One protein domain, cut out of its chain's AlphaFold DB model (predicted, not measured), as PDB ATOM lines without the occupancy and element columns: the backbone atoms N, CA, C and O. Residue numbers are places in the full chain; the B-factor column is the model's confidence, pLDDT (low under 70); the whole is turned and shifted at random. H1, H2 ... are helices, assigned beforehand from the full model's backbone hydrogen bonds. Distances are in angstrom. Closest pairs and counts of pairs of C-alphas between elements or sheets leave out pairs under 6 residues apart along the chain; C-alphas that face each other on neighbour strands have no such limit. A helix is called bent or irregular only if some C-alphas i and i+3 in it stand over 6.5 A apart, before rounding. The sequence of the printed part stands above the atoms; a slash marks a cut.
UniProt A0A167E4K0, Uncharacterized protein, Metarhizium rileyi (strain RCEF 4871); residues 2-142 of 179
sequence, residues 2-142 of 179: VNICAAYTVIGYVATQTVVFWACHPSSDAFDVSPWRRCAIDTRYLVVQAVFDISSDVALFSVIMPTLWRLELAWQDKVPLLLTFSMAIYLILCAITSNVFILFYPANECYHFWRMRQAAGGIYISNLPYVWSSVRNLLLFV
ATOM      1  N   VAL A   2      -1.199   6.335  10.348       81.19
ATOM      2  CA  VAL A   2      -1.892   5.303   9.548       81.19
ATOM      3  C   VAL A   2      -2.416   5.800   8.193       81.19
ATOM      4  O   VAL A   2      -2.229   5.114   7.199       81.19
ATOM      5  N   ASN A   3      -2.946   7.028   8.110       87.81
ATOM      6  CA  ASN A   3      -3.390   7.611   6.833       87.81
ATOM      7  C   ASN A   3      -2.232   7.849   5.849       87.81
ATOM      8  O   ASN A   3      -2.430   7.767   4.644       87.81
ATOM      9  N   ILE A   4      -1.025   8.127   6.355       87.56
ATOM     10  CA  ILE A   4       0.173   8.319   5.527       87.56
ATOM     11  C   ILE A   4       0.637   6.963   4.994       87.56
ATOM     12  O   ILE A   4       0.902   6.840   3.806       87.56
ATOM     13  N   CYS A   5       0.664   5.934   5.848       85.62
ATOM     14  CA  CYS A   5       0.965   4.566   5.427       85.62
ATOM     15  C   CYS A   5      -0.060   4.053   4.404       85.62
ATOM     16  O   CYS A   5       0.328   3.462   3.407       85.62
ATOM     17  N   ALA A   6      -1.351   4.331   4.607       87.44
ATOM     18  CA  ALA A   6      -2.407   3.964   3.665       87.44
ATOM     19  C   ALA A   6      -2.281   4.711   2.326       87.44
ATOM     20  O   ALA A   6      -2.415   4.109   1.267       87.44
ATOM     21  N   ALA A   7      -1.979   6.011   2.349       90.38
ATOM     22  CA  ALA A   7      -1.708   6.757   1.122       90.38
ATOM     23  C   ALA A   7      -0.467   6.211   0.394       90.38
ATOM     24  O   ALA A   7      -0.484   6.063  -0.824       90.38
ATOM     25  N   TYR A   8       0.584   5.855   1.139       89.56
ATOM     26  CA  TYR A   8       1.811   5.277   0.595       89.56
ATOM     27  C   TYR A   8       1.567   3.941  -0.113       89.56
ATOM     28  O   TYR A   8       2.025   3.758  -1.240       89.56
ATOM     29  N   THR A   9       0.797   3.031   0.493       87.12
ATOM     30  CA  THR A   9       0.475   1.738  -0.131       87.12
ATOM     31  C   THR A   9      -0.397   1.901  -1.371       87.12
ATOM     32  O   THR A   9      -0.175   1.206  -2.359       87.12
ATOM     33  N   VAL A  10      -1.337   2.853  -1.373       90.44
ATOM     34  CA  VAL A  10      -2.153   3.171  -2.558       90.44
ATOM     35  C   VAL A  10      -1.289   3.721  -3.693       90.44
ATOM     36  O   VAL A  10      -1.439   3.290  -4.834       90.44
ATOM     37  N   ILE A  11      -0.351   4.625  -3.402       90.94
ATOM     38  CA  ILE A  11       0.581   5.155  -4.409       90.94
ATOM     39  C   ILE A  11       1.468   4.034  -4.959       90.94
ATOM     40  O   ILE A  11       1.603   3.912  -6.175       90.94
ATOM     41  N   GLY A  12       2.023   3.189  -4.083       87.06
ATOM     42  CA  GLY A  12       2.822   2.030  -4.484       87.06
ATOM     43  C   GLY A  12       2.039   1.058  -5.365       87.06
ATOM     44  O   GLY A  12       2.556   0.606  -6.382       87.06
ATOM     45  N   TYR A  13       0.768   0.806  -5.042       87.88
ATOM     46  CA  TYR A  13      -0.129  -0.010  -5.860       87.88
ATOM     47  C   TYR A  13      -0.370   0.601  -7.248       87.88
ATOM     48  O   TYR A  13      -0.259  -0.083  -8.260       87.88
ATOM     49  N   VAL A  14      -0.667   1.900  -7.332       90.81
ATOM     50  CA  VAL A  14      -0.881   2.560  -8.631       90.81
ATOM     51  C   VAL A  14       0.407   2.567  -9.464       90.81
ATOM     52  O   VAL A  14       0.354   2.355 -10.678       90.81
ATOM     53  N   ALA A  15       1.564   2.761  -8.825       86.69
ATOM     54  CA  ALA A  15       2.871   2.741  -9.473       86.69
ATOM     55  C   ALA A  15       3.213   1.354 -10.040       86.69
ATOM     56  O   ALA A  15       3.644   1.248 -11.186       86.69
ATOM     57  N   THR A  16       2.983   0.276  -9.284       83.19
ATOM     58  CA  THR A  16       3.238  -1.083  -9.787       83.19
ATOM     59  C   THR A  16       2.305  -1.430 -10.942       83.19
ATOM     60  O   THR A  16       2.774  -1.934 -11.960       83.19
ATOM     61  N   GLN A  17       1.021  -1.077 -10.846       84.69
ATOM     62  CA  GLN A  17       0.057  -1.315 -11.924       84.69
ATOM     63  C   GLN A  17       0.418  -0.555 -13.201       84.69
ATOM     64  O   GLN A  17       0.385  -1.124 -14.289       84.69
ATOM     65  N   THR A  18       0.818   0.715 -13.092       82.94
ATOM     66  CA  THR A  18       1.266   1.475 -14.267       82.94
ATOM     67  C   THR A  18       2.499   0.836 -14.897       82.94
ATOM     68  O   THR A  18       2.514   0.648 -16.108       82.94
ATOM     69  N   VAL A  19       3.493   0.410 -14.114       81.00
ATOM     70  CA  VAL A  19       4.676  -0.267 -14.672       81.00
ATOM     71  C   VAL A  19       4.299  -1.556 -15.413       81.00
ATOM     72  O   VAL A  19       4.823  -1.777 -16.499       81.00
ATOM     73  N   VAL A  20       3.346  -2.351 -14.915       75.25
ATOM     74  CA  VAL A  20       2.844  -3.544 -15.627       75.25
ATOM     75  C   VAL A  20       2.214  -3.182 -16.972       75.25
ATOM     76  O   VAL A  20       2.548  -3.789 -17.987       75.25
ATOM     77  N   PHE A  21       1.335  -2.176 -17.002       74.81
ATOM     78  CA  PHE A  21       0.669  -1.755 -18.240       74.81
ATOM     79  C   PHE A  21       1.628  -1.121 -19.259       74.81
ATOM     80  O   PHE A  21       1.390  -1.223 -20.461       74.81
ATOM     81  N   TRP A  22       2.710  -0.487 -18.799       71.38
ATOM     82  CA  TRP A  22       3.701   0.162 -19.661       71.38
ATOM     83  C   TRP A  22       4.867  -0.750 -20.074       71.38
ATOM     84  O   TRP A  22       5.506  -0.474 -21.088       71.38
ATOM     85  N   ALA A  23       5.150  -1.828 -19.335       66.06
ATOM     86  CA  ALA A  23       6.271  -2.730 -19.616       66.06
ATOM     87  C   ALA A  23       6.071  -3.577 -20.885       66.06
ATOM     88  O   ALA A  23       7.053  -3.982 -21.507       66.06
ATOM     89  N   CYS A  24       4.824  -3.832 -21.300       64.62
ATOM     90  CA  CYS A  24       4.548  -4.660 -22.469       64.62
ATOM     91  C   CYS A  24       3.371  -4.136 -23.302       64.62
ATOM     92  O   CYS A  24       2.211  -4.233 -22.907       64.62
ATOM     93  N   HIS A  25       3.673  -3.608 -24.487       63.12
ATOM     94  CA  HIS A  25       2.680  -3.206 -25.481       63.12
ATOM     95  C   HIS A  25       2.914  -4.037 -26.754       63.12
ATOM     96  O   HIS A  25       4.005  -3.930 -27.320       63.12
ATOM     97  N   PRO A  26       1.961  -4.867 -27.234       59.59
ATOM     98  CA  PRO A  26       0.535  -4.963 -26.878       59.59
ATOM     99  C   PRO A  26       0.231  -5.754 -25.587       59.59
ATOM    100  O   PRO A  26       0.852  -6.774 -25.293       59.59
ATOM    101  N   SER A  27      -0.783  -5.297 -24.841       56.62
ATOM    102  CA  SER A  27      -1.176  -5.788 -23.504       56.62
ATOM    103  C   SER A  27      -1.739  -7.215 -23.467       56.62
ATOM    104  O   SER A  27      -1.935  -7.767 -22.386       56.62
ATOM    105  N   SER A  28      -2.014  -7.814 -24.628       60.12
ATOM    106  CA  SER A  28      -2.406  -9.224 -24.753       60.12
ATOM    107  C   SER A  28      -1.272 -10.172 -24.371       60.12
ATOM    108  O   SER A  28      -1.525 -11.246 -23.840       60.12
ATOM    109  N   ASP A  29      -0.026  -9.746 -24.583       55.59
ATOM    110  CA  ASP A  29       1.153 -10.587 -24.376       55.59
ATOM    111  C   ASP A  29       1.720 -10.452 -22.952       55.59
ATOM    112  O   ASP A  29       2.670 -11.144 -22.596       55.59
ATOM    113  N   ALA A  30       1.159  -9.549 -22.136       56.00
ATOM    114  CA  ALA A  30       1.566  -9.329 -20.747       56.00
ATOM    115  C   ALA A  30       1.065 -10.434 -19.796       56.00
ATOM    116  O   ALA A  30       1.675 -10.674 -18.758       56.00
ATOM    117  N   PHE A  31      -0.036 -11.104 -20.155       62.06
ATOM    118  CA  PHE A  31      -0.640 -12.195 -19.380       62.06
ATOM    119  C   PHE A  31      -0.318 -13.583 -19.947       62.06
ATOM    120  O   PHE A  31      -0.838 -14.586 -19.456       62.06
ATOM    121  N   ASP A  32       0.518 -13.650 -20.982       61.03
ATOM    122  CA  ASP A  32       0.981 -14.913 -21.536       61.03
ATOM    123  C   ASP A  32       2.086 -15.492 -20.637       61.03
ATOM    124  O   ASP A  32       3.085 -14.837 -20.336       61.03
ATOM    125  N   VAL A  33       1.899 -16.739 -20.201       61.91
ATOM    126  CA  VAL A  33       2.831 -17.490 -19.343       61.91
ATOM    127  C   VAL A  33       4.039 -18.041 -20.113       61.91
ATOM    128  O   VAL A  33       4.863 -18.763 -19.551       61.91
ATOM    129  N   SER A  34       4.146 -17.733 -21.407       60.50
ATOM    130  CA  SER A  34       5.206 -18.221 -22.282       60.50
ATOM    131  C   SER A  34       6.608 -17.769 -21.811       60.50
ATOM    132  O   SER A  34       6.919 -16.575 -21.825       60.50
ATOM    133  N   PRO A  35       7.518 -18.706 -21.467       54.00
ATOM    134  CA  PRO A  35       8.783 -18.421 -20.770       54.00
ATOM    135  C   PRO A  35       9.841 -17.678 -21.609       54.00
ATOM    136  O   PRO A  35      10.890 -17.300 -21.095       54.00
ATOM    137  N   TRP A  36       9.592 -17.455 -22.902       52.38
ATOM    138  CA  TRP A  36      10.566 -16.898 -23.849       52.38
ATOM    139  C   TRP A  36      10.460 -15.381 -24.045       52.38
ATOM    140  O   TRP A  36      11.280 -14.790 -24.754       52.38
ATOM    141  N   ARG A  37       9.465 -14.721 -23.439       56.66
ATOM    142  CA  ARG A  37       9.237 -13.285 -23.631       56.66
ATOM    143  C   ARG A  37       9.866 -12.471 -22.506       56.66
ATOM    144  O   ARG A  37       9.453 -12.546 -21.356       56.66
ATOM    145  N   ARG A  38      10.816 -11.602 -22.871       55.12
ATOM    146  CA  ARG A  38      11.482 -10.633 -21.973       55.12
ATOM    147  C   ARG A  38      10.524  -9.682 -21.231       55.12
ATOM    148  O   ARG A  38      10.966  -9.015 -20.310       55.12
ATOM    149  N   CYS A  39       9.241  -9.630 -21.596       60.09
ATOM    150  CA  CYS A  39       8.230  -8.854 -20.871       60.09
ATOM    151  C   CYS A  39       7.797  -9.458 -19.535       60.09
ATOM    152  O   CYS A  39       7.445  -8.708 -18.634       60.09
ATOM    153  N   ALA A  40       7.793 -10.788 -19.397       56.44
ATOM    154  CA  ALA A  40       7.317 -11.431 -18.170       56.44
ATOM    155  C   ALA A  40       8.286 -11.218 -16.988       56.44
ATOM    156  O   ALA A  40       7.891 -11.302 -15.828       56.44
ATOM    157  N   ILE A  41       9.556 -10.914 -17.285       62.19
ATOM    158  CA  ILE A  41      10.635 -10.688 -16.314       62.19
ATOM    159  C   ILE A  41      11.274  -9.319 -16.602       62.19
ATOM    160  O   ILE A  41      12.457  -9.222 -16.928       62.19
ATOM    161  N   ASP A  42      10.485  -8.244 -16.529       70.56
ATOM    162  CA  ASP A  42      11.042  -6.889 -16.608       70.56
ATOM    163  C   ASP A  42      11.687  -6.507 -15.266       70.56
ATOM    164  O   ASP A  42      11.026  -6.393 -14.229       70.56
ATOM    165  N   THR A  43      13.001  -6.270 -15.285       74.88
ATOM    166  CA  THR A  43      13.772  -5.819 -14.120       74.88
ATOM    167  C   THR A  43      13.198  -4.534 -13.516       74.88
ATOM    168  O   THR A  43      13.259  -4.359 -12.302       74.88
ATOM    169  N   ARG A  44      12.611  -3.639 -14.325       78.94
ATOM    170  CA  ARG A  44      12.017  -2.383 -13.829       78.94
ATOM    171  C   ARG A  44      10.823  -2.653 -12.925       78.94
ATOM    172  O   ARG A  44      10.734  -2.075 -11.845       78.94
ATOM    173  N   TYR A  45       9.945  -3.557 -13.347       80.75
ATOM    174  CA  TYR A  45       8.795  -3.988 -12.561       80.75
ATOM    175  C   TYR A  45       9.232  -4.660 -11.258       80.75
ATOM    176  O   TYR A  45       8.779  -4.264 -10.184       80.75
ATOM    177  N   LEU A  46      10.182  -5.596 -11.341       82.62
ATOM    178  CA  LEU A  46      10.728  -6.289 -10.172       82.62
ATOM    179  C   LEU A  46      11.322  -5.318  -9.147       82.62
ATOM    180  O   LEU A  46      11.018  -5.423  -7.964       82.62
ATOM    181  N   VAL A  47      12.147  -4.361  -9.585       84.94
ATOM    182  CA  VAL A  47      12.792  -3.395  -8.683       84.94
ATOM    183  C   VAL A  47      11.763  -2.475  -8.036       84.94
ATOM    184  O   VAL A  47      11.810  -2.269  -6.825       84.94
ATOM    185  N   VAL A  48      10.813  -1.941  -8.811       86.62
ATOM    186  CA  VAL A  48       9.759  -1.068  -8.274       86.62
ATOM    187  C   VAL A  48       8.920  -1.822  -7.245       86.62
ATOM    188  O   VAL A  48       8.705  -1.323  -6.141       86.62
ATOM    189  N   GLN A  49       8.507  -3.049  -7.565       87.31
ATOM    190  CA  GLN A  49       7.749  -3.885  -6.644       87.31
ATOM    191  C   GLN A  49       8.550  -4.201  -5.371       87.31
ATOM    192  O   GLN A  49       8.011  -4.068  -4.275       87.31
ATOM    193  N   ALA A  50       9.832  -4.551  -5.499       88.50
ATOM    194  CA  ALA A  50      10.711  -4.844  -4.370       88.50
ATOM    195  C   ALA A  50      10.860  -3.650  -3.418       88.50
ATOM    196  O   ALA A  50      10.770  -3.801  -2.200       88.50
ATOM    197  N   VAL A  51      11.076  -2.452  -3.972       90.31
ATOM    198  CA  VAL A  51      11.247  -1.227  -3.183       90.31
ATOM    199  C   VAL A  51       9.975  -0.918  -2.402       90.31
ATOM    200  O   VAL A  51      10.057  -0.645  -1.204       90.31
ATOM    201  N   PHE A  52       8.801  -0.988  -3.035       89.44
ATOM    202  CA  PHE A  52       7.531  -0.711  -2.359       89.44
ATOM    203  C   PHE A  52       7.167  -1.760  -1.301       89.44
ATOM    204  O   PHE A  52       6.669  -1.378  -0.243       89.44
ATOM    205  N   ASP A  53       7.457  -3.040  -1.543       88.75
ATOM    206  CA  ASP A  53       7.220  -4.131  -0.586       88.75
ATOM    207  C   ASP A  53       8.064  -3.934   0.687       88.75
ATOM    208  O   ASP A  53       7.530  -3.762   1.783       88.75
ATOM    209  N   ILE A  54       9.387  -3.798   0.530       91.25
ATOM    210  CA  ILE A  54      10.321  -3.655   1.659       91.25
ATOM    211  C   ILE A  54      10.079  -2.348   2.422       91.25
ATOM    212  O   ILE A  54      10.080  -2.324   3.653       91.25
ATOM    213  N   SER A  55       9.877  -1.238   1.708       91.75
ATOM    214  CA  SER A  55       9.653   0.061   2.352       91.75
ATOM    215  C   SER A  55       8.349   0.105   3.146       91.75
ATOM    216  O   SER A  55       8.327   0.690   4.230       91.75
ATOM    217  N   SER A  56       7.285  -0.536   2.654       89.31
ATOM    218  CA  SER A  56       6.010  -0.625   3.372       89.31
ATOM    219  C   SER A  56       6.147  -1.462   4.645       89.31
ATOM    220  O   SER A  56       5.674  -1.033   5.696       89.31
ATOM    221  N   ASP A  57       6.857  -2.592   4.589       90.56
ATOM    222  CA  ASP A  57       7.122  -3.439   5.761       90.56
ATOM    223  C   ASP A  57       7.931  -2.695   6.835       90.56
ATOM    224  O   ASP A  57       7.572  -2.700   8.017       90.56
ATOM    225  N   VAL A  58       8.988  -1.980   6.433       92.19
ATOM    226  CA  VAL A  58       9.788  -1.148   7.349       92.19
ATOM    227  C   VAL A  58       8.948  -0.011   7.936       92.19
ATOM    228  O   VAL A  58       9.050   0.271   9.132       92.19
ATOM    229  N   ALA A  59       8.086   0.624   7.138       90.12
ATOM    230  CA  ALA A  59       7.193   1.672   7.623       90.12
ATOM    231  C   ALA A  59       6.214   1.130   8.674       90.12
ATOM    232  O   ALA A  59       6.077   1.724   9.744       90.12
ATOM    233  N   LEU A  60       5.590  -0.024   8.428       88.25
ATOM    234  CA  LEU A  60       4.707  -0.681   9.395       88.25
ATOM    235  C   LEU A  60       5.455  -1.052  10.679       88.25
ATOM    236  O   LEU A  60       4.981  -0.758  11.779       88.25
ATOM    237  N   PHE A  61       6.659  -1.607  10.557       90.50
ATOM    238  CA  PHE A  61       7.513  -1.916  11.699       90.50
ATOM    239  C   PHE A  61       7.864  -0.662  12.513       90.50
ATOM    240  O   PHE A  61       7.765  -0.669  13.741       90.50
ATOM    241  N   SER A  62       8.189   0.441  11.834       90.00
ATOM    242  CA  SER A  62       8.514   1.728  12.456       90.00
ATOM    243  C   SER A  62       7.335   2.368  13.192       90.00
ATOM    244  O   SER A  62       7.549   3.149  14.110       90.00
ATOM    245  N   VAL A  63       6.095   2.038  12.818       89.44
ATOM    246  CA  VAL A  63       4.875   2.502  13.498       89.44
ATOM    247  C   VAL A  63       4.570   1.631  14.716       89.44
ATOM    248  O   VAL A  63       4.196   2.141  15.777       89.44
ATOM    249  N   ILE A  64       4.752   0.315  14.587       86.25
ATOM    250  CA  ILE A  64       4.510  -0.634  15.676       86.25
ATOM    251  C   ILE A  64       5.538  -0.413  16.795       86.25
ATOM    252  O   ILE A  64       5.153  -0.214  17.943       86.25
ATOM    253  N   MET A  65       6.829  -0.342  16.470       89.88
ATOM    254  CA  MET A  65       7.946  -0.231  17.421       89.88
ATOM    255  C   MET A  65       7.788   0.856  18.518       89.88
ATOM    256  O   MET A  65       7.857   0.507  19.700       89.88
ATOM    257  N   PRO A  66       7.499   2.138  18.220       84.75
ATOM    258  CA  PRO A  66       7.328   3.176  19.240       84.75
ATOM    259  C   PRO A  66       6.047   2.994  20.057       84.75
ATOM    260  O   PRO A  66       5.993   3.401  21.218       84.75
ATOM    261  N   THR A  67       5.021   2.378  19.467       85.38
ATOM    262  CA  THR A  67       3.780   2.035  20.170       85.38
ATOM    263  C   THR A  67       4.056   0.972  21.233       85.38
ATOM    264  O   THR A  67       3.515   1.049  22.332       85.38
ATOM    265  N   LEU A  68       4.961   0.030  20.943       82.50
ATOM    266  CA  LEU A  68       5.378  -1.008  21.885       82.50
ATOM    267  C   LEU A  68       6.229  -0.464  23.031       82.50
ATOM    268  O   LEU A  68       6.049  -0.876  24.172       82.50
ATOM    269  N   TRP A  69       7.128   0.480  22.752       83.12
ATOM    270  CA  TRP A  69       8.028   1.036  23.770       83.12
ATOM    271  C   TRP A  69       7.323   1.879  24.832       83.12
ATOM    272  O   TRP A  69       7.806   1.986  25.954       83.12
ATOM    273  N   ARG A  70       6.188   2.489  24.475       84.19
ATOM    274  CA  ARG A  70       5.372   3.290  25.399       84.19
ATOM    275  C   ARG A  70       4.472   2.437  26.290       84.19
ATOM    276  O   ARG A  70       3.825   2.978  27.180       84.19
ATOM    277  N   LEU A  71       4.390   1.134  26.029       81.25
ATOM    278  CA  LEU A  71       3.456   0.248  26.698       81.25
ATOM    279  C   LEU A  71       4.166  -0.469  27.856       81.25
ATOM    280  O   LEU A  71       4.832  -1.488  27.676       81.25
ATOM    281  N   GLU A  72       4.032   0.088  29.059       81.31
ATOM    282  CA  GLU A  72       4.545  -0.496  30.302       81.31
ATOM    283  C   GLU A  72       3.674  -1.685  30.732       81.31
ATOM    284  O   GLU A  72       2.764  -1.571  31.550       81.31
ATOM    285  N   LEU A  73       3.917  -2.847  30.127       80.88
ATOM    286  CA  LEU A  73       3.194  -4.079  30.445       80.88
ATOM    287  C   LEU A  73       3.913  -4.896  31.517       80.88
ATOM    288  O   LEU A  73       5.143  -4.972  31.556       80.88
ATOM    289  N   ALA A  74       3.122  -5.606  32.325       80.81
ATOM    290  CA  ALA A  74       3.627  -6.678  33.170       80.81
ATOM    291  C   ALA A  74       4.328  -7.751  32.315       80.81
ATOM    292  O   ALA A  74       3.955  -8.003  31.168       80.81
ATOM    293  N   TRP A  75       5.325  -8.433  32.887       77.81
ATOM    294  CA  TRP A  75       6.162  -9.420  32.186       77.81
ATOM    295  C   TRP A  75       5.383 -10.500  31.415       77.81
ATOM    296  O   TRP A  75       5.886 -11.024  30.424       77.81
ATOM    297  N   GLN A  76       4.149 -10.799  31.827       78.88
ATOM    298  CA  GLN A  76       3.280 -11.791  31.191       78.88
ATOM    299  C   GLN A  76       2.819 -11.383  29.783       78.88
ATOM    300  O   GLN A  76       2.760 -12.234  28.902       78.88
ATOM    301  N   ASP A  77       2.568 -10.098  29.530       81.12
ATOM    302  CA  ASP A  77       2.160  -9.608  28.205       81.12
ATOM    303  C   ASP A  77       3.361  -9.193  27.332       81.12
ATOM    304  O   ASP A  77       3.215  -8.879  26.151       81.12
ATOM    305  N   LYS A  78       4.580  -9.243  27.884       83.69
ATOM    306  CA  LYS A  78       5.823  -8.916  27.167       83.69
ATOM    307  C   LYS A  78       6.267 -10.028  26.208       83.69
ATOM    308  O   LYS A  78       6.877  -9.751  25.177       83.69
ATOM    309  N   VAL A  79       5.936 -11.281  26.520       85.50
ATOM    310  CA  VAL A  79       6.272 -12.467  25.709       85.50
ATOM    311  C   VAL A  79       5.630 -12.454  24.311       85.50
ATOM    312  O   VAL A  79       6.376 -12.544  23.332       85.50
ATOM    313  N   PRO A  80       4.295 -12.317  24.150       86.75
ATOM    314  CA  PRO A  80       3.677 -12.280  22.818       86.75
ATOM    315  C   PRO A  80       4.159 -11.080  21.992       86.75
ATOM    316  O   PRO A  80       4.250 -11.151  20.764       86.75
ATOM    317  N   LEU A  81       4.520  -9.991  22.670       87.56
ATOM    318  CA  LEU A  81       5.040  -8.788  22.047       87.56
ATOM    319  C   LEU A  81       6.410  -9.014  21.405       87.56
ATOM    320  O   LEU A  81       6.613  -8.677  20.238       87.56
ATOM    321  N   LEU A  82       7.318  -9.653  22.145       88.25
ATOM    322  CA  LEU A  82       8.640 -10.027  21.650       88.25
ATOM    323  C   LEU A  82       8.540 -11.001  20.465       88.25
ATOM    324  O   LEU A  82       9.258 -10.848  19.477       88.25
ATOM    325  N   LEU A  83       7.623 -11.972  20.538       89.62
ATOM    326  CA  LEU A  83       7.396 -12.943  19.464       89.62
ATOM    327  C   LEU A  83       6.920 -12.262  18.174       89.62
ATOM    328  O   LEU A  83       7.442 -12.543  17.096       89.62
ATOM    329  N   THR A  84       5.965 -11.336  18.293       90.56
ATOM    330  CA  THR A  84       5.434 -10.578  17.150       90.56
ATOM    331  C   THR A  84       6.529  -9.738  16.490       90.56
ATOM    332  O   THR A  84       6.651  -9.719  15.267       90.56
ATOM    333  N   PHE A  85       7.372  -9.090  17.297       90.56
ATOM    334  CA  PHE A  85       8.481  -8.273  16.810       90.56
ATOM    335  C   PHE A  85       9.555  -9.102  16.089       90.56
ATOM    336  O   PHE A  85      10.008  -8.721  15.011       90.56
ATOM    337  N   SER A  86       9.918 -10.264  16.641       92.50
ATOM    338  CA  SER A  86      10.859 -11.196  16.006       92.50
ATOM    339  C   SER A  86      10.338 -11.698  14.654       92.50
ATOM    340  O   SER A  86      11.059 -11.681  13.655       92.50
ATOM    341  N   MET A  87       9.051 -12.057  14.589       92.62
ATOM    342  CA  MET A  87       8.419 -12.470  13.335       92.62
ATOM    343  C   MET A  87       8.378 -11.344  12.299       92.62
ATOM    344  O   MET A  87       8.624 -11.601  11.125       92.62
ATOM    345  N   ALA A  88       8.137 -10.096  12.710       91.88
ATOM    346  CA  ALA A  88       8.155  -8.958  11.792       91.88
ATOM    347  C   ALA A  88       9.541  -8.744  11.154       91.88
ATOM    348  O   ALA A  88       9.638  -8.520   9.950       91.88
ATOM    349  N   ILE A  89      10.624  -8.888  11.925       93.50
ATOM    350  CA  ILE A  89      11.994  -8.814  11.386       93.50
ATOM    351  C   ILE A  89      12.256  -9.969  10.410       93.50
ATOM    352  O   ILE A  89      12.832  -9.761   9.342       93.50
ATOM    353  N   TYR A  90      11.802 -11.179  10.743       93.88
ATOM    354  CA  TYR A  90      11.908 -12.336   9.854       93.88
ATOM    355  C   TYR A  90      11.210 -12.108   8.500       93.88
ATOM    356  O   TYR A  90      11.746 -12.511   7.465       93.88
ATOM    357  N   LEU A  91      10.063 -11.422   8.477       92.81
ATOM    358  CA  LEU A  91       9.366 -11.081   7.232       92.81
ATOM    359  C   LEU A  91      10.193 -10.171   6.324       92.81
ATOM    360  O   LEU A  91      10.312 -10.460   5.134       92.81
ATOM    361  N   ILE A  92      10.825  -9.142   6.893       92.88
ATOM    362  CA  ILE A  92      11.696  -8.226   6.143       92.88
ATOM    363  C   ILE A  92      12.868  -9.005   5.523       92.88
ATOM    364  O   ILE A  92      13.200  -8.815   4.353       92.88
ATOM    365  N   LEU A  93      13.465  -9.942   6.267       94.19
ATOM    366  CA  LEU A  93      14.532 -10.806   5.747       94.19
ATOM    367  C   LEU A  93      14.046 -11.719   4.611       94.19
ATOM    368  O   LEU A  93      14.760 -11.891   3.621       94.19
ATOM    369  N   CYS A  94      12.839 -12.286   4.721       91.94
ATOM    370  CA  CYS A  94      12.243 -13.088   3.648       91.94
ATOM    371  C   CYS A  94      12.011 -12.259   2.380       91.94
ATOM    372  O   CYS A  94      12.335 -12.728   1.286       91.94
ATOM    373  N   ALA A  95      11.510 -11.029   2.532       91.12
ATOM    374  CA  ALA A  95      11.276 -10.093   1.436       91.12
ATOM    375  C   ALA A  95      12.581  -9.772   0.694       91.12
ATOM    376  O   ALA A  95      12.671  -9.917  -0.527       91.12
ATOM    377  N   ILE A  96      13.632  -9.409   1.436       91.62
ATOM    378  CA  ILE A  96      14.954  -9.118   0.868       91.62
ATOM    379  C   ILE A  96      15.498 -10.349   0.144       91.62
ATOM    380  O   ILE A  96      15.902 -10.261  -1.012       91.62
ATOM    381  N   THR A  97      15.459 -11.512   0.796       90.75
ATOM    382  CA  THR A  97      15.994 -12.761   0.243       90.75
ATOM    383  C   THR A  97      15.297 -13.139  -1.063       90.75
ATOM    384  O   THR A  97      15.965 -13.442  -2.048       90.75
ATOM    385  N   SER A  98      13.964 -13.059  -1.113       89.25
ATOM    386  CA  SER A  98      13.205 -13.306  -2.341       89.25
ATOM    387  C   SER A  98      13.642 -12.384  -3.482       89.25
ATOM    388  O   SER A  98      13.851 -12.844  -4.605       89.25
ATOM    389  N   ASN A  99      13.777 -11.086  -3.200       87.06
ATOM    390  CA  ASN A  99      14.151 -10.095  -4.206       87.06
ATOM    391  C   ASN A  99      15.607 -10.261  -4.680       87.06
ATOM    392  O   ASN A  99      15.911 -10.043  -5.849       87.06
ATOM    393  N   VAL A 100      16.506 -10.726  -3.812       88.31
ATOM    394  CA  VAL A 100      17.874 -11.099  -4.198       88.31
ATOM    395  C   VAL A 100      17.857 -12.321  -5.120       88.31
ATOM    396  O   VAL A 100      18.474 -12.294  -6.184       88.31
ATOM    397  N   PHE A 101      17.119 -13.380  -4.775       85.94
ATOM    398  CA  PHE A 101      17.073 -14.587  -5.607       85.94
ATOM    399  C   PHE A 101      16.531 -14.320  -7.010       85.94
ATOM    400  O   PHE A 101      17.100 -14.824  -7.975       85.94
ATOM    401  N   ILE A 102      15.489 -13.500  -7.136       83.81
ATOM    402  CA  ILE A 102      14.891 -13.216  -8.444       83.81
ATOM    403  C   ILE A 102      15.790 -12.333  -9.331       83.81
ATOM    404  O   ILE A 102      15.773 -12.486 -10.549       83.81
ATOM    405  N   LEU A 103      16.612 -11.453  -8.742       81.94
ATOM    406  CA  LEU A 103      17.534 -10.579  -9.482       81.94
ATOM    407  C   LEU A 103      18.818 -11.294  -9.919       81.94
ATOM    408  O   LEU A 103      19.271 -11.101 -11.045       81.94
ATOM    409  N   PHE A 104      19.414 -12.105  -9.043       83.44
ATOM    410  CA  PHE A 104      20.687 -12.777  -9.329       83.44
ATOM    411  C   PHE A 104      20.514 -14.137 -10.012       83.44
ATOM    412  O   PHE A 104      21.396 -14.565 -10.754       83.44
ATOM    413  N   TYR A 105      19.387 -14.816  -9.780       81.94
ATOM    414  CA  TYR A 105      19.142 -16.171 -10.268       81.94
ATOM    415  C   TYR A 105      17.716 -16.337 -10.819       81.94
ATOM    416  O   TYR A 105      16.933 -17.117 -10.272       81.94
ATOM    417  N   PRO A 106      17.368 -15.668 -11.933       72.38
ATOM    418  CA  PRO A 106      16.010 -15.692 -12.484       72.38
ATOM    419  C   PRO A 106      15.532 -17.090 -12.920       72.38
ATOM    420  O   PRO A 106      14.333 -17.325 -12.998       72.38
ATOM    421  N   ALA A 107      16.451 -18.029 -13.177       70.25
ATOM    422  CA  ALA A 107      16.125 -19.412 -13.540       70.25
ATOM    423  C   ALA A 107      15.804 -20.318 -12.334       70.25
ATOM    424  O   ALA A 107      15.343 -21.441 -12.519       70.25
ATOM    425  N   ASN A 108      16.069 -19.866 -11.103       76.75
ATOM    426  CA  ASN A 108      15.836 -20.657  -9.898       76.75
ATOM    427  C   ASN A 108      14.470 -20.321  -9.298       76.75
ATOM    428  O   ASN A 108      14.273 -19.231  -8.776       76.75
ATOM    429  N   GLU A 109      13.557 -21.286  -9.250       79.50
ATOM    430  CA  GLU A 109      12.197 -21.116  -8.705       79.50
ATOM    431  C   GLU A 109      12.143 -20.952  -7.170       79.50
ATOM    432  O   GLU A 109      11.080 -20.743  -6.581       79.50
ATOM    433  N   CYS A 110      13.296 -20.990  -6.493       83.88
ATOM    434  CA  CYS A 110      13.416 -20.851  -5.041       83.88
ATOM    435  C   CYS A 110      12.781 -19.561  -4.493       83.88
ATOM    436  O   CYS A 110      12.352 -19.539  -3.337       83.88
ATOM    437  N   TYR A 111      12.687 -18.489  -5.289       83.12
ATOM    438  CA  TYR A 111      12.076 -17.230  -4.854       83.12
ATOM    439  C   TYR A 111      10.589 -17.392  -4.484       83.12
ATOM    440  O   TYR A 111      10.138 -16.785  -3.511       83.12
ATOM    441  N   HIS A 112       9.834 -18.259  -5.171       85.88
ATOM    442  CA  HIS A 112       8.423 -18.515  -4.848       85.88
ATOM    443  C   HIS A 112       8.254 -19.064  -3.433       85.88
ATOM    444  O   HIS A 112       7.357 -18.663  -2.690       85.88
ATOM    445  N   PHE A 113       9.159 -19.957  -3.038       89.75
ATOM    446  CA  PHE A 113       9.137 -20.584  -1.729       89.75
ATOM    447  C   PHE A 113       9.432 -19.587  -0.602       89.75
ATOM    448  O   PHE A 113       8.779 -19.620   0.443       89.75
ATOM    449  N   TRP A 114      10.373 -18.663  -0.810       89.69
ATOM    450  CA  TRP A 114      10.652 -17.587   0.148       89.69
ATOM    451  C   TRP A 114       9.476 -16.614   0.290       89.69
ATOM    452  O   TRP A 114       9.111 -16.266   1.413       89.69
ATOM    453  N   ARG A 115       8.809 -16.255  -0.813       88.75
ATOM    454  CA  ARG A 115       7.607 -15.402  -0.772       88.75
ATOM    455  C   ARG A 115       6.421 -16.062  -0.081       88.75
ATOM    456  O   ARG A 115       5.711 -15.403   0.670       88.75
ATOM    457  N   MET A 116       6.216 -17.363  -0.279       92.25
ATOM    458  CA  MET A 116       5.155 -18.092   0.428       92.25
ATOM    459  C   MET A 116       5.361 -18.065   1.945       92.25
ATOM    460  O   MET A 116       4.399 -17.903   2.696       92.25
ATOM    461  N   ARG A 117       6.615 -18.151   2.413       92.00
ATOM    462  CA  ARG A 117       6.925 -17.997   3.842       92.00
ATOM    463  C   ARG A 117       6.643 -16.594   4.360       92.00
ATOM    464  O   ARG A 117       6.115 -16.471   5.460       92.00
ATOM    465  N   GLN A 118       6.956 -15.562   3.578       91.81
ATOM    466  CA  GLN A 118       6.623 -14.180   3.924       91.81
ATOM    467  C   GLN A 118       5.101 -14.019   4.097       91.81
ATOM    468  O   GLN A 118       4.641 -13.534   5.128       91.81
ATOM    469  N   ALA A 119       4.306 -14.521   3.146       92.81
ATOM    470  CA  ALA A 119       2.845 -14.462   3.219       92.81
ATOM    471  C   ALA A 119       2.282 -15.232   4.429       92.81
ATOM    472  O   ALA A 119       1.456 -14.707   5.178       92.81
ATOM    473  N   ALA A 120       2.771 -16.453   4.667       94.38
ATOM    474  CA  ALA A 120       2.380 -17.248   5.830       94.38
ATOM    475  C   ALA A 120       2.749 -16.553   7.152       94.38
ATOM    476  O   ALA A 120       1.930 -16.491   8.067       94.38
ATOM    477  N   GLY A 121       3.951 -15.973   7.245       92.88
ATOM    478  CA  GLY A 121       4.386 -15.202   8.409       92.88
ATOM    479  C   GLY A 121       3.488 -13.991   8.688       92.88
ATOM    480  O   GLY A 121       3.136 -13.752   9.843       92.88
ATOM    481  N   GLY A 122       3.028 -13.288   7.648       92.44
ATOM    482  CA  GLY A 122       2.066 -12.189   7.782       92.44
ATOM    483  C   GLY A 122       0.715 -12.636   8.351       92.44
ATOM    484  O   GLY A 122       0.154 -11.974   9.231       92.44
ATOM    485  N   ILE A 123       0.219 -13.801   7.920       93.00
ATOM    486  CA  ILE A 123      -0.997 -14.409   8.481       93.00
ATOM    487  C   ILE A 123      -0.788 -14.741   9.962       93.00
ATOM    488  O   ILE A 123      -1.654 -14.428  10.780       93.00
ATOM    489  N   TYR A 124       0.356 -15.318  10.340       92.19
ATOM    490  CA  TYR A 124       0.646 -15.608  11.745       92.19
ATOM    491  C   TYR A 124       0.650 -14.338  12.602       92.19
ATOM    492  O   TYR A 124      -0.056 -14.288  13.607       92.19
ATOM    493  N   ILE A 125       1.366 -13.289  12.183       91.75
ATOM    494  CA  ILE A 125       1.434 -12.007  12.906       91.75
ATOM    495  C   ILE A 125       0.043 -11.383  13.079       91.75
ATOM    496  O   ILE A 125      -0.282 -10.903  14.164       91.75
ATOM    497  N   SER A 126      -0.800 -11.439  12.046       90.50
ATOM    498  CA  SER A 126      -2.150 -10.859  12.081       90.50
ATOM    499  C   SER A 126      -3.083 -11.587  13.055       90.50
ATOM    500  O   SER A 126      -3.948 -10.970  13.673       90.50
ATOM    501  N   ASN A 127      -2.897 -12.899  13.221       92.81
ATOM    502  CA  ASN A 127      -3.723 -13.728  14.099       92.81
ATOM    503  C   ASN A 127      -3.166 -13.846  15.529       92.81
ATOM    504  O   ASN A 127      -3.904 -14.216  16.443       92.81
ATOM    505  N   LEU A 128      -1.893 -13.503  15.757       88.69
ATOM    506  CA  LEU A 128      -1.240 -13.586  17.069       88.69
ATOM    507  C   LEU A 128      -2.013 -12.876  18.205       88.69
ATOM    508  O   LEU A 128      -2.180 -13.484  19.267       88.69
ATOM    509  N   PRO A 129      -2.543 -11.647  18.023       85.12
ATOM    510  CA  PRO A 129      -3.324 -10.963  19.060       85.12
ATOM    511  C   PRO A 129      -4.595 -11.727  19.456       85.12
ATOM    512  O   PRO A 129      -4.971 -11.768  20.631       85.12
ATOM    513  N   TYR A 130      -5.243 -12.367  18.481       87.44
ATOM    514  CA  TYR A 130      -6.450 -13.160  18.700       87.44
ATOM    515  C   TYR A 130      -6.145 -14.461  19.454       87.44
ATOM    516  O   TYR A 130      -6.848 -14.821  20.405       87.44
ATOM    517  N   VAL A 131      -5.051 -15.134  19.081       87.88
ATOM    518  CA  VAL A 131      -4.567 -16.331  19.779       87.88
ATOM    519  C   VAL A 131      -4.213 -15.998  21.231       87.88
ATOM    520  O   VAL A 131      -4.652 -16.703  22.138       87.88
ATOM    521  N   TRP A 132      -3.505 -14.888  21.477       85.19
ATOM    522  CA  TRP A 132      -3.163 -14.449  22.835       85.19
ATOM    523  C   TRP A 132      -4.403 -14.191  23.697       85.19
ATOM    524  O   TRP A 132      -4.495 -14.676  24.826       85.19
ATOM    525  N   SER A 133      -5.391 -13.479  23.145       85.88
ATOM    526  CA  SER A 133      -6.667 -13.224  23.822       85.88
ATOM    527  C   SER A 133      -7.370 -14.529  24.217       85.88
ATOM    528  O   SER A 133      -7.819 -14.692  25.355       85.88
ATOM    529  N   SER A 134      -7.396 -15.498  23.302       81.88
ATOM    530  CA  SER A 134      -8.029 -16.801  23.517       81.88
ATOM    531  C   SER A 134      -7.325 -17.614  24.607       81.88
ATOM    532  O   SER A 134      -7.986 -18.138  25.506       81.88
ATOM    533  N   VAL A 135      -5.989 -17.662  24.589       86.12
ATOM    534  CA  VAL A 135      -5.185 -18.340  25.618       86.12
ATOM    535  C   VAL A 135      -5.409 -17.704  26.986       86.12
ATOM    536  O   VAL A 135      -5.640 -18.416  27.963       86.12
ATOM    537  N   ARG A 136      -5.420 -16.369  27.071       84.25
ATOM    538  CA  ARG A 136      -5.669 -15.664  28.333       84.25
ATOM    539  C   ARG A 136      -7.057 -15.978  28.889       84.25
ATOM    540  O   ARG A 136      -7.185 -16.265  30.076       84.25
ATOM    541  N   ASN A 137      -8.087 -15.991  28.045       85.50
ATOM    542  CA  ASN A 137      -9.446 -16.331  28.470       85.50
ATOM    543  C   ASN A 137      -9.565 -17.786  28.936       85.50
ATOM    544  O   ASN A 137     -10.202 -18.048  29.959       85.50
ATOM    545  N   LEU A 138      -8.908 -18.718  28.241       87.19
ATOM    546  CA  LEU A 138      -8.855 -20.120  28.647       87.19
ATOM    547  C   LEU A 138      -8.136 -20.287  29.990       87.19
ATOM    548  O   LEU A 138      -8.657 -20.954  30.881       87.19
ATOM    549  N   LEU A 139      -6.991 -19.630  30.183       86.06
ATOM    550  CA  LEU A 139      -6.252 -19.652  31.448       86.06
ATOM    551  C   LEU A 139      -7.079 -19.073  32.600       86.06
ATOM    552  O   LEU A 139      -7.124 -19.657  33.681       86.06
ATOM    553  N   LEU A 140      -7.789 -17.962  32.372       85.44
ATOM    554  CA  LEU A 140      -8.697 -17.388  33.367       85.44
ATOM    555  C   LEU A 140      -9.871 -18.322  33.681       85.44
ATOM    556  O   LEU A 140     -10.304 -18.388  34.830       85.44
ATOM    557  N   PHE A 141     -10.400 -19.036  32.688       85.75
ATOM    558  CA  PHE A 141     -11.468 -20.012  32.890       85.75
ATOM    559  C   PHE A 141     -10.991 -21.223  33.696       85.75
ATOM    560  O   PHE A 141     -11.648 -21.610  34.662       85.75
ATOM    561  N   VAL A 142      -9.828 -21.780  33.352       84.75
ATOM    562  CA  VAL A 142      -9.202 -22.880  34.097       84.75
ATOM    563  C   VAL A 142      -8.914 -22.444  35.530       84.75
ATOM    564  O   VAL A 142      -9.321 -23.130  36.462       84.75
TER     565      VAL A 142
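What this domain is: This is residues 2 to 142 of the 179 residues of an uncharacterized protein of Metarhizium rileyi (strain RCEF 4871) (UniProt A0A167E4K0). Four long helices run up and down beside one another in an open, curved row, H1, H2, H3 and H4a, each packing on the next. The last helix, H4, kinks partway, and residues 137 to 142 of its second arm, H4b, stick out at one end, while the long loop of residues 24 to 42 lies at the other. The printed part has 141 residues with four named helices, H1 to H4 in chain order, and no named strand; its class is all helix. It is loose, with a radius of gyration of the C-alphas of 19.4 A, and only just elongated, spanning 62 by 32 by 25 A.

Where its parts are: Find C-alpha 2 at (-1.892, 5.303, 9.548); from there H1, residues 2 to 23, runs 31.3 A. Next come H2, residues 43 to 69, 38.9 A long, and H3, residues 75 to 104, 44.1 A long. H4, residues 110 to 142, was assigned as one helix by its hydrogen bonds but is bent: C-alphas 126 and 129 are 7.1 A apart. Its arms are H4a, residues 110 to 126, 25.2 A, and H4b, residues 129 to 142, which ends with C-alpha 142 at (-9.202, -22.880, 34.097).

How they stand to each other: H1 and H2 form a helical hairpin and touch, the closest C-alphas being Gly 12 and Phe 52 at 5.8 A, with a shallow tilt of 9 degrees, opposite ways. The hairpin of H2 and H3 comes closest at the C-alphas of Ala 50 and Asn 99, 6.3 A. In the hairpin of H3 and H4a, look at the C-alphas of Ser 98 and Tyr 111, the closest, 4.8 A apart. H1 and H4a are apart. H4b stands at a steep tilt of 48 degrees to H4a. Every O i to N i+4 pair is within hydrogen-bond range in H1, H4a and H4b; in H2 it is 21 of 23, in H3 23 of 26.

The domain as a whole: The farthest C-alphas, Pro 26 and Val 142, are 64.3 A apart. The printed part has no cut; the link from H1 to H2 is long. Confidence is under 70 at residues 23 to 41.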